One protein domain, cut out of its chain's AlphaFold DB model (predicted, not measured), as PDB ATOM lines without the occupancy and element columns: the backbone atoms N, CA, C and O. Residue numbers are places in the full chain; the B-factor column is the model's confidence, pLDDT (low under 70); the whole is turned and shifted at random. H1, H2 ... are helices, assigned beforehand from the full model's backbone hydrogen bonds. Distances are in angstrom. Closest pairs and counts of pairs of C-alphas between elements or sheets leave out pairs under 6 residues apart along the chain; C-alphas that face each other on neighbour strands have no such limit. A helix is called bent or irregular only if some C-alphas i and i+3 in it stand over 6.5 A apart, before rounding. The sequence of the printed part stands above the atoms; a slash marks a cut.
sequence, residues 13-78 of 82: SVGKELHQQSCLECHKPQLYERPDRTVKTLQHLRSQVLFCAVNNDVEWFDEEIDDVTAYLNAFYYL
ATOM      1  N   SER A  13      40.428 -49.703 -25.407       96.00
ATOM      2  CA  SER A  13      41.719 -49.886 -26.079       96.00
ATOM      3  C   SER A  13      41.621 -50.945 -27.171       96.00
ATOM      4  O   SER A  13      42.084 -50.696 -28.286       96.00
ATOM      5  N   VAL A  14      40.960 -52.070 -26.874       96.50
ATOM      6  CA  VAL A  14      40.643 -53.122 -27.853       96.50
ATOM      7  C   VAL A  14      39.747 -52.555 -28.949       96.50
ATOM      8  O   VAL A  14      40.074 -52.651 -30.132       96.50
ATOM      9  N   GLY A  15      38.686 -51.839 -28.572       97.06
ATOM     10  CA  GLY A  15      37.771 -51.207 -29.522       97.06
ATOM     11  C   GLY A  15      38.454 -50.226 -30.475       97.06
ATOM     12  O   GLY A  15      38.132 -50.170 -31.662       97.06
ATOM     13  N   LYS A  16      39.441 -49.468 -29.984       96.69
ATOM     14  CA  LYS A  16      40.259 -48.584 -30.821       96.69
ATOM     15  C   LYS A  16      41.104 -49.366 -31.824       96.69
ATOM     16  O   LYS A  16      41.195 -48.950 -32.977       96.69
ATOM     17  N   GLU A  17      41.755 -50.440 -31.394       96.69
ATOM     18  CA  GLU A  17      42.609 -51.253 -32.264       96.69
ATOM     19  C   GLU A  17      41.789 -51.908 -33.382       96.69
ATOM     20  O   GLU A  17      42.095 -51.727 -34.561       96.69
ATOM     21  N   LEU A  18      40.686 -52.561 -33.017       96.44
ATOM     22  CA  LEU A  18      39.736 -53.168 -33.945       96.44
ATOM     23  C   LEU A  18      39.169 -52.154 -34.949       96.44
ATOM     24  O   LEU A  18      39.153 -52.386 -36.159       96.44
ATOM     25  N   HIS A  19      38.773 -50.973 -34.469       95.44
ATOM     26  CA  HIS A  19      38.312 -49.882 -35.328       95.44
ATOM     27  C   HIS A  19      39.364 -49.441 -36.349       95.44
ATOM     28  O   HIS A  19      39.043 -49.222 -37.521       95.44
ATOM     29  N   GLN A  20      40.618 -49.306 -35.917       94.19
ATOM     30  CA  GLN A  20      41.714 -48.902 -36.792       94.19
ATOM     31  C   GLN A  20      42.014 -49.957 -37.858       94.19
ATOM     32  O   GLN A  20      42.319 -49.583 -38.990       94.19
ATOM     33  N   GLN A  21      41.913 -51.239 -37.506       93.38
ATOM     34  CA  GLN A  21      42.187 -52.356 -38.409       93.38
ATOM     35  C   GLN A  21      41.079 -52.563 -39.445       93.38
ATOM     36  O   GLN A  21      41.389 -52.800 -40.605       93.38
ATOM     37  N   SER A  22      39.808 -52.443 -39.049       91.56
ATOM     38  CA  SER A  22      38.683 -52.819 -39.918       91.56
ATOM     39  C   SER A  22      37.937 -51.624 -40.504       91.56
ATOM     40  O   SER A  22      37.592 -51.606 -41.681       91.56
ATOM     41  N   CYS A  23      37.664 -50.590 -39.709       91.31
ATOM     42  CA  CYS A  23      36.815 -49.491 -40.163       91.31
ATOM     43  C   CYS A  23      37.620 -48.498 -41.022       91.31
ATOM     44  O   CYS A  23      37.161 -48.010 -42.057       91.31
ATOM     45  N   LEU A  24      38.857 -48.198 -40.624       90.81
ATOM     46  CA  LEU A  24      39.676 -47.187 -41.304       90.81
ATOM     47  C   LEU A  24      40.368 -47.667 -42.586       90.81
ATOM     48  O   LEU A  24      41.028 -46.860 -43.242       90.81
ATOM     49  N   GLU A  25      40.185 -48.929 -42.976       86.88
ATOM     50  CA  GLU A  25      40.707 -49.464 -44.238       86.88
ATOM     51  C   GLU A  25      40.082 -48.754 -45.451       86.88
ATOM     52  O   GLU A  25      40.777 -48.370 -46.393       86.88
ATOM     53  N   CYS A  26      38.769 -48.505 -45.390       83.00
ATOM     54  CA  CYS A  26      37.990 -47.993 -46.522       83.00
ATOM     55  C   CYS A  26      37.430 -46.577 -46.309       83.00
ATOM     56  O   CYS A  26      37.177 -45.864 -47.284       83.00
ATOM     57  N   HIS A  27      37.220 -46.133 -45.065       80.75
ATOM     58  CA  HIS A  27      36.634 -44.821 -44.774       80.75
ATOM     59  C   HIS A  27      37.449 -44.018 -43.756       80.75
ATOM     60  O   HIS A  27      38.149 -44.559 -42.905       80.75
ATOM     61  N   LYS A  28      37.309 -42.689 -43.779       86.50
ATOM     62  CA  LYS A  28      37.988 -41.803 -42.822       86.50
ATOM     63  C   LYS A  28      37.076 -41.413 -41.646       86.50
ATOM     64  O   LYS A  28      35.855 -41.379 -41.824       86.50
ATOM     65  N   PRO A  29      37.633 -41.036 -40.474       84.81
ATOM     66  CA  PRO A  29      36.844 -40.713 -39.278       84.81
ATOM     67  C   PRO A  29      35.822 -39.580 -39.441       84.81
ATOM     68  O   PRO A  29      34.859 -39.522 -38.681       84.81
ATOM     69  N   GLN A  30      35.966 -38.710 -40.452       87.88
ATOM     70  CA  GLN A  30      35.001 -37.637 -40.729       87.88
ATOM     71  C   GLN A  30      33.573 -38.161 -40.964       87.88
ATOM     72  O   GLN A  30      32.616 -37.403 -40.816       87.88
ATOM     73  N   LEU A  31      33.403 -39.448 -41.296       87.12
ATOM     74  CA  LEU A  31      32.096 -40.096 -41.410       87.12
ATOM     75  C   LEU A  31      31.256 -39.963 -40.125       87.12
ATOM     76  O   LEU A  31      30.046 -39.757 -40.212       87.12
ATOM     77  N   TYR A  32      31.886 -40.039 -38.950       89.75
ATOM     78  CA  TYR A  32      31.199 -40.025 -37.652       89.75
ATOM     79  C   TYR A  32      30.740 -38.623 -37.231       89.75
ATOM     80  O   TYR A  32      29.822 -38.472 -36.422       89.75
ATOM     81  N   GLU A  33      31.353 -37.590 -37.805       86.50
ATOM     82  CA  GLU A  33      31.127 -36.175 -37.485       86.50
ATOM     83  C   GLU A  33      30.123 -35.505 -38.430       86.50
ATOM     84  O   GLU A  33      29.786 -34.331 -38.270       86.50
ATOM     85  N   ARG A  34      29.619 -36.246 -39.420       89.75
ATOM     86  CA  ARG A  34      28.688 -35.718 -40.413       89.75
ATOM     87  C   ARG A  34      27.433 -35.111 -39.767       89.75
ATOM     88  O   ARG A  34      26.801 -35.763 -38.928       89.75
ATOM     89  N   PRO A  35      26.999 -33.911 -40.203       86.25
ATOM     90  CA  PRO A  35      25.819 -33.253 -39.642       86.25
ATOM     91  C   PRO A  35      24.526 -34.042 -39.907       86.25
ATOM     92  O   PRO A  35      23.593 -33.995 -39.106       86.25
ATOM     93  N   ASP A  36      24.488 -34.818 -40.991       88.62
ATOM     94  CA  ASP A  36      23.363 -35.659 -41.402       88.62
ATOM     95  C   ASP A  36      23.435 -37.103 -40.865       88.62
ATOM     96  O   ASP A  36      22.681 -37.964 -41.315       88.62
ATOM     97  N   ARG A  37      24.301 -37.397 -39.878       90.56
ATOM     98  CA  ARG A  37      24.424 -38.752 -39.305       90.56
ATOM     99  C   ARG A  37      23.093 -39.259 -38.738       90.56
ATOM    100  O   ARG A  37      22.446 -38.567 -37.949       90.56
ATOM    101  N   THR A  38      22.699 -40.481 -39.087       90.94
ATOM    102  CA  THR A  38      21.415 -41.103 -38.694       90.94
ATOM    103  C   THR A  38      21.479 -41.862 -37.367       90.94
ATOM    104  O   THR A  38      20.447 -42.100 -36.740       90.94
ATOM    105  N   VAL A  39      22.679 -42.204 -36.899       95.25
ATOM    106  CA  VAL A  39      22.903 -42.836 -35.596       95.25
ATOM    107  C   VAL A  39      22.700 -41.800 -34.485       95.25
ATOM    108  O   VAL A  39      23.451 -40.828 -34.390       95.25
ATOM    109  N   LYS A  40      21.652 -41.983 -33.667       93.75
ATOM    110  CA  LYS A  40      21.215 -41.031 -32.619       93.75
ATOM    111  C   LYS A  40      21.179 -41.612 -31.201       93.75
ATOM    112  O   LYS A  40      20.857 -40.884 -30.267       93.75
ATOM    113  N   THR A  41      21.463 -42.901 -31.037       96.25
ATOM    114  CA  THR A  41      21.449 -43.585 -29.739       96.25
ATOM    115  C   THR A  41      22.596 -44.585 -29.660       96.25
ATOM    116  O   THR A  41      23.062 -45.064 -30.695       96.25
ATOM    117  N   LEU A  42      23.011 -44.935 -28.439       96.38
ATOM    118  CA  LEU A  42      24.044 -45.949 -28.206       96.38
ATOM    119  C   LEU A  42      23.644 -47.313 -28.784       96.38
ATOM    120  O   LEU A  42      24.433 -47.948 -29.468       96.38
ATOM    121  N   GLN A  43      22.381 -47.713 -28.609       96.50
ATOM    122  CA  GLN A  43      21.860 -48.945 -29.204       96.50
ATOM    123  C   GLN A  43      21.962 -48.932 -30.735       96.50
ATOM    124  O   GLN A  43      22.370 -49.921 -31.333       96.50
ATOM    125  N   HIS A  44      21.618 -47.813 -31.380       96.75
ATOM    126  CA  HIS A  44      21.747 -47.703 -32.832       96.75
ATOM    127  C   HIS A  44      23.224 -47.708 -33.257       96.75
ATOM    128  O   HIS A  44      23.550 -48.299 -34.280       96.75
ATOM    129  N   LEU A  45      24.126 -47.113 -32.468       97.12
ATOM    130  CA  LEU A  45      25.563 -47.186 -32.733       97.12
ATOM    131  C   LEU A  45      26.056 -48.634 -32.702       97.12
ATOM    132  O   LEU A  45      26.679 -49.061 -33.668       97.12
ATOM    133  N   ARG A  46      25.693 -49.405 -31.672       97.62
ATOM    134  CA  ARG A  46      26.024 -50.834 -31.589       97.62
ATOM    135  C   ARG A  46      25.517 -51.609 -32.802       97.62
ATOM    136  O   ARG A  46      26.273 -52.340 -33.436       97.62
ATOM    137  N   SER A  47      24.251 -51.412 -33.176       97.81
ATOM    138  CA  SER A  47      23.675 -52.057 -34.364       97.81
ATOM    139  C   SER A  47      24.398 -51.664 -35.652       97.81
ATOM    140  O   SER A  47      24.543 -52.492 -36.546       97.81
ATOM    141  N   GLN A  48      24.858 -50.415 -35.757       96.06
ATOM    142  CA  GLN A  48      25.630 -49.948 -36.903       96.06
ATOM    143  C   GLN A  48      27.016 -50.605 -36.955       96.06
ATOM    144  O   GLN A  48      27.448 -50.978 -38.042       96.06
ATOM    145  N   VAL A  49      27.695 -50.767 -35.813       96.25
ATOM    146  CA  VAL A  49      28.987 -51.471 -35.722       96.25
ATOM    147  C   VAL A  49      28.827 -52.936 -36.123       96.25
ATOM    148  O   VAL A  49      29.564 -53.402 -36.986       96.25
ATOM    149  N   LEU A  50      27.806 -53.625 -35.602       97.38
ATOM    150  CA  LEU A  50      27.475 -54.997 -36.000       97.38
ATOM    151  C   LEU A  50      27.178 -55.116 -37.491       97.38
ATOM    152  O   LEU A  50      27.712 -55.999 -38.158       97.38
ATOM    153  N   PHE A  51      26.362 -54.210 -38.030       95.31
ATOM    154  CA  PHE A  51      26.092 -54.172 -39.462       95.31
ATOM    155  C   PHE A  51      27.389 -54.037 -40.268       95.31
ATOM    156  O   PHE A  51      27.580 -54.770 -41.232       95.31
ATOM    157  N   CYS A  52      28.289 -53.133 -39.870       93.12
ATOM    158  CA  CYS A  52      29.573 -52.955 -40.539       93.12
ATOM    159  C   CYS A  52      30.452 -54.208 -40.452       93.12
ATOM    160  O   CYS A  52      31.023 -54.587 -41.470       93.12
ATOM    161  N   ALA A  53      30.550 -54.848 -39.284       94.56
ATOM    162  CA  ALA A  53      31.348 -56.060 -39.109       94.56
ATOM    163  C   ALA A  53      30.855 -57.183 -40.035       94.56
ATOM    164  O   ALA A  53      31.629 -57.711 -40.828       94.56
ATOM    165  N   VAL A  54      29.542 -57.449 -40.035       94.88
ATOM    166  CA  VAL A  54      28.922 -58.468 -40.897       94.88
ATOM    167  C   VAL A  54      29.113 -58.152 -42.382       94.88
ATOM    168  O   VAL A  54      29.474 -59.030 -43.154       94.88
ATOM    169  N   ASN A  55      28.901 -56.902 -42.804       93.12
ATOM    170  CA  ASN A  55      29.022 -56.530 -44.218       93.12
ATOM    171  C   ASN A  55      30.464 -56.538 -44.752       93.12
ATOM    172  O   ASN A  55      30.638 -56.464 -45.968       93.12
ATOM    173  N   ASN A  56      31.466 -56.562 -43.873       91.12
ATOM    174  CA  ASN A  56      32.879 -56.650 -44.244       91.12
ATOM    175  C   ASN A  56      33.485 -58.015 -43.872       91.12
ATOM    176  O   ASN A  56      34.706 -58.127 -43.826       91.12
ATOM    177  N   ASP A  57      32.649 -59.025 -43.593       93.69
ATOM    178  CA  ASP A  57      33.073 -60.382 -43.220       93.69
ATOM    179  C   ASP A  57      34.087 -60.406 -42.054       93.69
ATOM    180  O   ASP A  57      35.003 -61.225 -42.007       93.69
ATOM    181  N   VAL A  58      33.929 -59.481 -41.100       94.00
ATOM    182  CA  VAL A  58      34.745 -59.415 -39.884       94.00
ATOM    183  C   VAL A  58      34.087 -60.268 -38.802       94.00
ATOM    184  O   VAL A  58      32.986 -59.965 -38.334       94.00
ATOM    185  N   GLU A  59      34.765 -61.336 -38.393       93.50
ATOM    186  CA  GLU A  59      34.276 -62.301 -37.401       93.50
ATOM    187  C   GLU A  59      34.521 -61.823 -35.960       93.50
ATOM    188  O   GLU A  59      35.322 -62.403 -35.231       93.50
ATOM    189  N   TRP A  60      33.838 -60.752 -35.550       95.62
ATOM    190  CA  TRP A  60      33.867 -60.269 -34.166       95.62
ATOM    191  C   TRP A  60      32.829 -60.957 -33.278       95.62
ATOM    192  O   TRP A  60      31.691 -61.201 -33.693       95.62
ATOM    193  N   PHE A  61      33.208 -61.218 -32.031       96.00
ATOM    194  CA  PHE A  61      32.289 -61.600 -30.962       96.00
ATOM    195  C   PHE A  61      31.470 -60.396 -30.471       96.00
ATOM    196  O   PHE A  61      31.797 -59.240 -30.746       96.00
ATOM    197  N   ASP A  62      30.393 -60.661 -29.724       95.56
ATOM    198  CA  ASP A  62      29.513 -59.608 -29.198       95.56
ATOM    199  C   ASP A  62      30.275 -58.587 -28.345       95.56
ATOM    200  O   ASP A  62      29.965 -57.398 -28.387       95.56
ATOM    201  N   GLU A  63      31.294 -59.032 -27.617       95.44
ATOM    202  CA  GLU A  63      32.088 -58.161 -26.767       95.44
ATOM    203  C   GLU A  63      33.023 -57.243 -27.562       95.44
ATOM    204  O   GLU A  63      33.172 -56.077 -27.226       95.44
ATOM    205  N   GLU A  64      33.583 -57.718 -28.673       97.19
ATOM    206  CA  GLU A  64      34.396 -56.888 -29.570       97.19
ATOM    207  C   GLU A  64      33.539 -55.816 -30.265       97.19
ATOM    208  O   GLU A  64      33.971 -54.677 -30.470       97.19
ATOM    209  N   ILE A  65      32.280 -56.150 -30.575       97.88
ATOM    210  CA  ILE A  65      31.282 -55.180 -31.045       97.88
ATOM    211  C   ILE A  65      31.024 -54.113 -29.981       97.88
ATOM    212  O   ILE A  65      30.933 -52.925 -30.316       97.88
ATOM    213  N   ASP A  66      30.909 -54.516 -28.718       97.06
ATOM    214  CA  ASP A  66      30.707 -53.608 -27.591       97.06
ATOM    215  C   ASP A  66      31.934 -52.717 -27.361       97.06
ATOM    216  O   ASP A  66      31.781 -51.501 -27.254       97.06
ATOM    217  N   ASP A  67      33.148 -53.260 -27.440       97.50
ATOM    218  CA  ASP A  67      34.401 -52.511 -27.307       97.50
ATOM    219  C   ASP A  67      34.532 -51.418 -28.377       97.50
ATOM    220  O   ASP A  67      34.808 -50.246 -28.080       97.50
ATOM    221  N   VAL A  68      34.290 -51.762 -29.647       97.19
ATOM    222  CA  VAL A  68      34.312 -50.795 -30.759       97.19
ATOM    223  C   VAL A  68      33.202 -49.756 -30.597       97.19
ATOM    224  O   VAL A  68      33.417 -48.566 -30.851       97.19
ATOM    225  N   THR A  69      32.019 -50.176 -30.144       97.38
ATOM    226  CA  THR A  69      30.896 -49.274 -29.856       97.38
ATOM    227  C   THR A  69      31.257 -48.287 -28.750       97.38
ATOM    228  O   THR A  69      31.023 -47.084 -28.912       97.38
ATOM    229  N   ALA A  70      31.864 -48.760 -27.663       96.94
ATOM    230  CA  ALA A  70      32.308 -47.955 -26.535       96.94
ATOM    231  C   ALA A  70      33.366 -46.939 -26.966       96.94
ATOM    232  O   ALA A  70      33.244 -45.749 -26.661       96.94
ATOM    233  N   TYR A  71      34.352 -47.369 -27.759       97.12
ATOM    234  CA  TYR A  71      35.348 -46.479 -28.353       97.12
ATOM    235  C   TYR A  71      34.691 -45.392 -29.217       97.12
ATOM    236  O   TYR A  71      34.888 -44.195 -28.987       97.12
ATOM    237  N   LEU A  72      33.850 -45.769 -30.183       95.88
ATOM    238  CA  LEU A  72      33.173 -44.798 -31.044       95.88
ATOM    239  C   LEU A  72      32.297 -43.831 -30.237       95.88
ATOM    240  O   LEU A  72      32.247 -42.630 -30.531       95.88
ATOM    241  N   ASN A  73      31.634 -44.331 -29.196       96.56
ATOM    242  CA  ASN A  73      30.823 -43.509 -28.320       96.56
ATOM    243  C   ASN A  73      31.663 -42.508 -27.523       96.56
ATOM    244  O   ASN A  73      31.328 -41.326 -27.503       96.56
ATOM    245  N   ALA A  74      32.774 -42.945 -26.933       95.62
ATOM    246  CA  ALA A  74      33.641 -42.105 -26.114       95.62
ATOM    247  C   ALA A  74      34.293 -40.953 -26.897       95.62
ATOM    248  O   ALA A  74      34.516 -39.885 -26.328       95.62
ATOM    249  N   PHE A  75      34.582 -41.144 -28.189       94.56
ATOM    250  CA  PHE A  75      35.353 -40.172 -28.975       94.56
ATOM    251  C   PHE A  75      34.549 -39.400 -30.032       94.56
ATOM    252  O   PHE A  75      34.970 -38.305 -30.403       94.56
ATOM    253  N   TYR A  76      33.402 -39.911 -30.501       94.38
ATOM    254  CA  TYR A  76      32.669 -39.296 -31.623       94.38
ATOM    255  C   TYR A  76      31.178 -39.042 -31.362       94.38
ATOM    256  O   TYR A  76      30.622 -38.040 -31.836       94.38
ATOM    257  N   TYR A  77      30.497 -39.947 -30.654       94.75
ATOM    258  CA  TYR A  77      29.038 -39.864 -30.492       94.75
ATOM    259  C   TYR A  77      28.591 -39.246 -29.167       94.75
ATOM    260  O   TYR A  77      27.622 -38.486 -29.170       94.75
ATOM    261  N   LEU A  78      29.323 -39.498 -28.080       94.00
ATOM    262  CA  LEU A  78      29.127 -38.918 -26.749       94.00
ATOM    263  C   LEU A  78      27.717 -39.143 -26.181       94.00
ATOM    264  O   LEU A  78      27.165 -38.290 -25.482       94.00
TER     265      LEU A  78
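What this domain is: This is residues 13 to 78 of the 82 residues of an uncharacterized protein of Gammaproteobacteria bacterium (UniProt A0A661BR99). Picture three helices packed as a rounded cluster, their centres a triangle: H4 crosses H1 at nearly a right angle and H3 at a steep one, while the short H2 lies near the last residues of H4. The printed part has 66 residues with four named helices, in the order H1, H2, H3, H4, and no named strand, and its class is all helix. It is compact, with a radius of gyration of the C-alphas of 10.9 A, and spans 30 by 23 by 22 A.

Where its parts are: Find C-alpha 13 at (41.719, -49.886, -26.079); from there H1, residues 13 to 23, runs 14.9 A. H2 is residues 29 to 33. Look next for C-alpha 42 at (24.044, -45.949, -28.206), where H3, residues 42 to 55, begins its 19.8 A. H4, residues 62 to 77, also covers 19.8 A and ends at C-alpha 77, (29.038, -39.864, -30.492); it is only just irregular, with C-alphas 74 and 77 6.7 A apart.

How they stand to each other: Start at the hub, H4, which touches the three other helices. With residues 64 to 71 alone it touches H1, about perpendicular at 88 degrees; the closest C-alphas, of Gly 15 and Val 68, are 3.7 A apart. H3 touches H4 at a steep tilt of 59 degrees, opposite ways, closest at the C-alphas of Arg 46 and Thr 69, 5.4 A. H2 and H4 only just touch, with 3 pairs of C-alphas within 8 A, through residues 76 to 77 of H4 alone; Tyr 32 and Tyr 76 have the closest C-alphas, 6.2 A. H1 and H3 are near each other; H2 is apart from H1 and from H3. In H1 and H3 every O i to N i+4 pair is within hydrogen-bond range; in H4 11 of 12 are, and in H2 0 of 1, beside 2 of 2 O i to N i+3 pairs.

The domain as a whole: The C-alphas farthest apart, of Pro 35 and Phe 61, are 30.3 A apart. The printed part has no cut; the link from H1 to H2 is tight, and the other two are short. Mean pLDDT of the printed part is 93.7, and no printed residue is under 70.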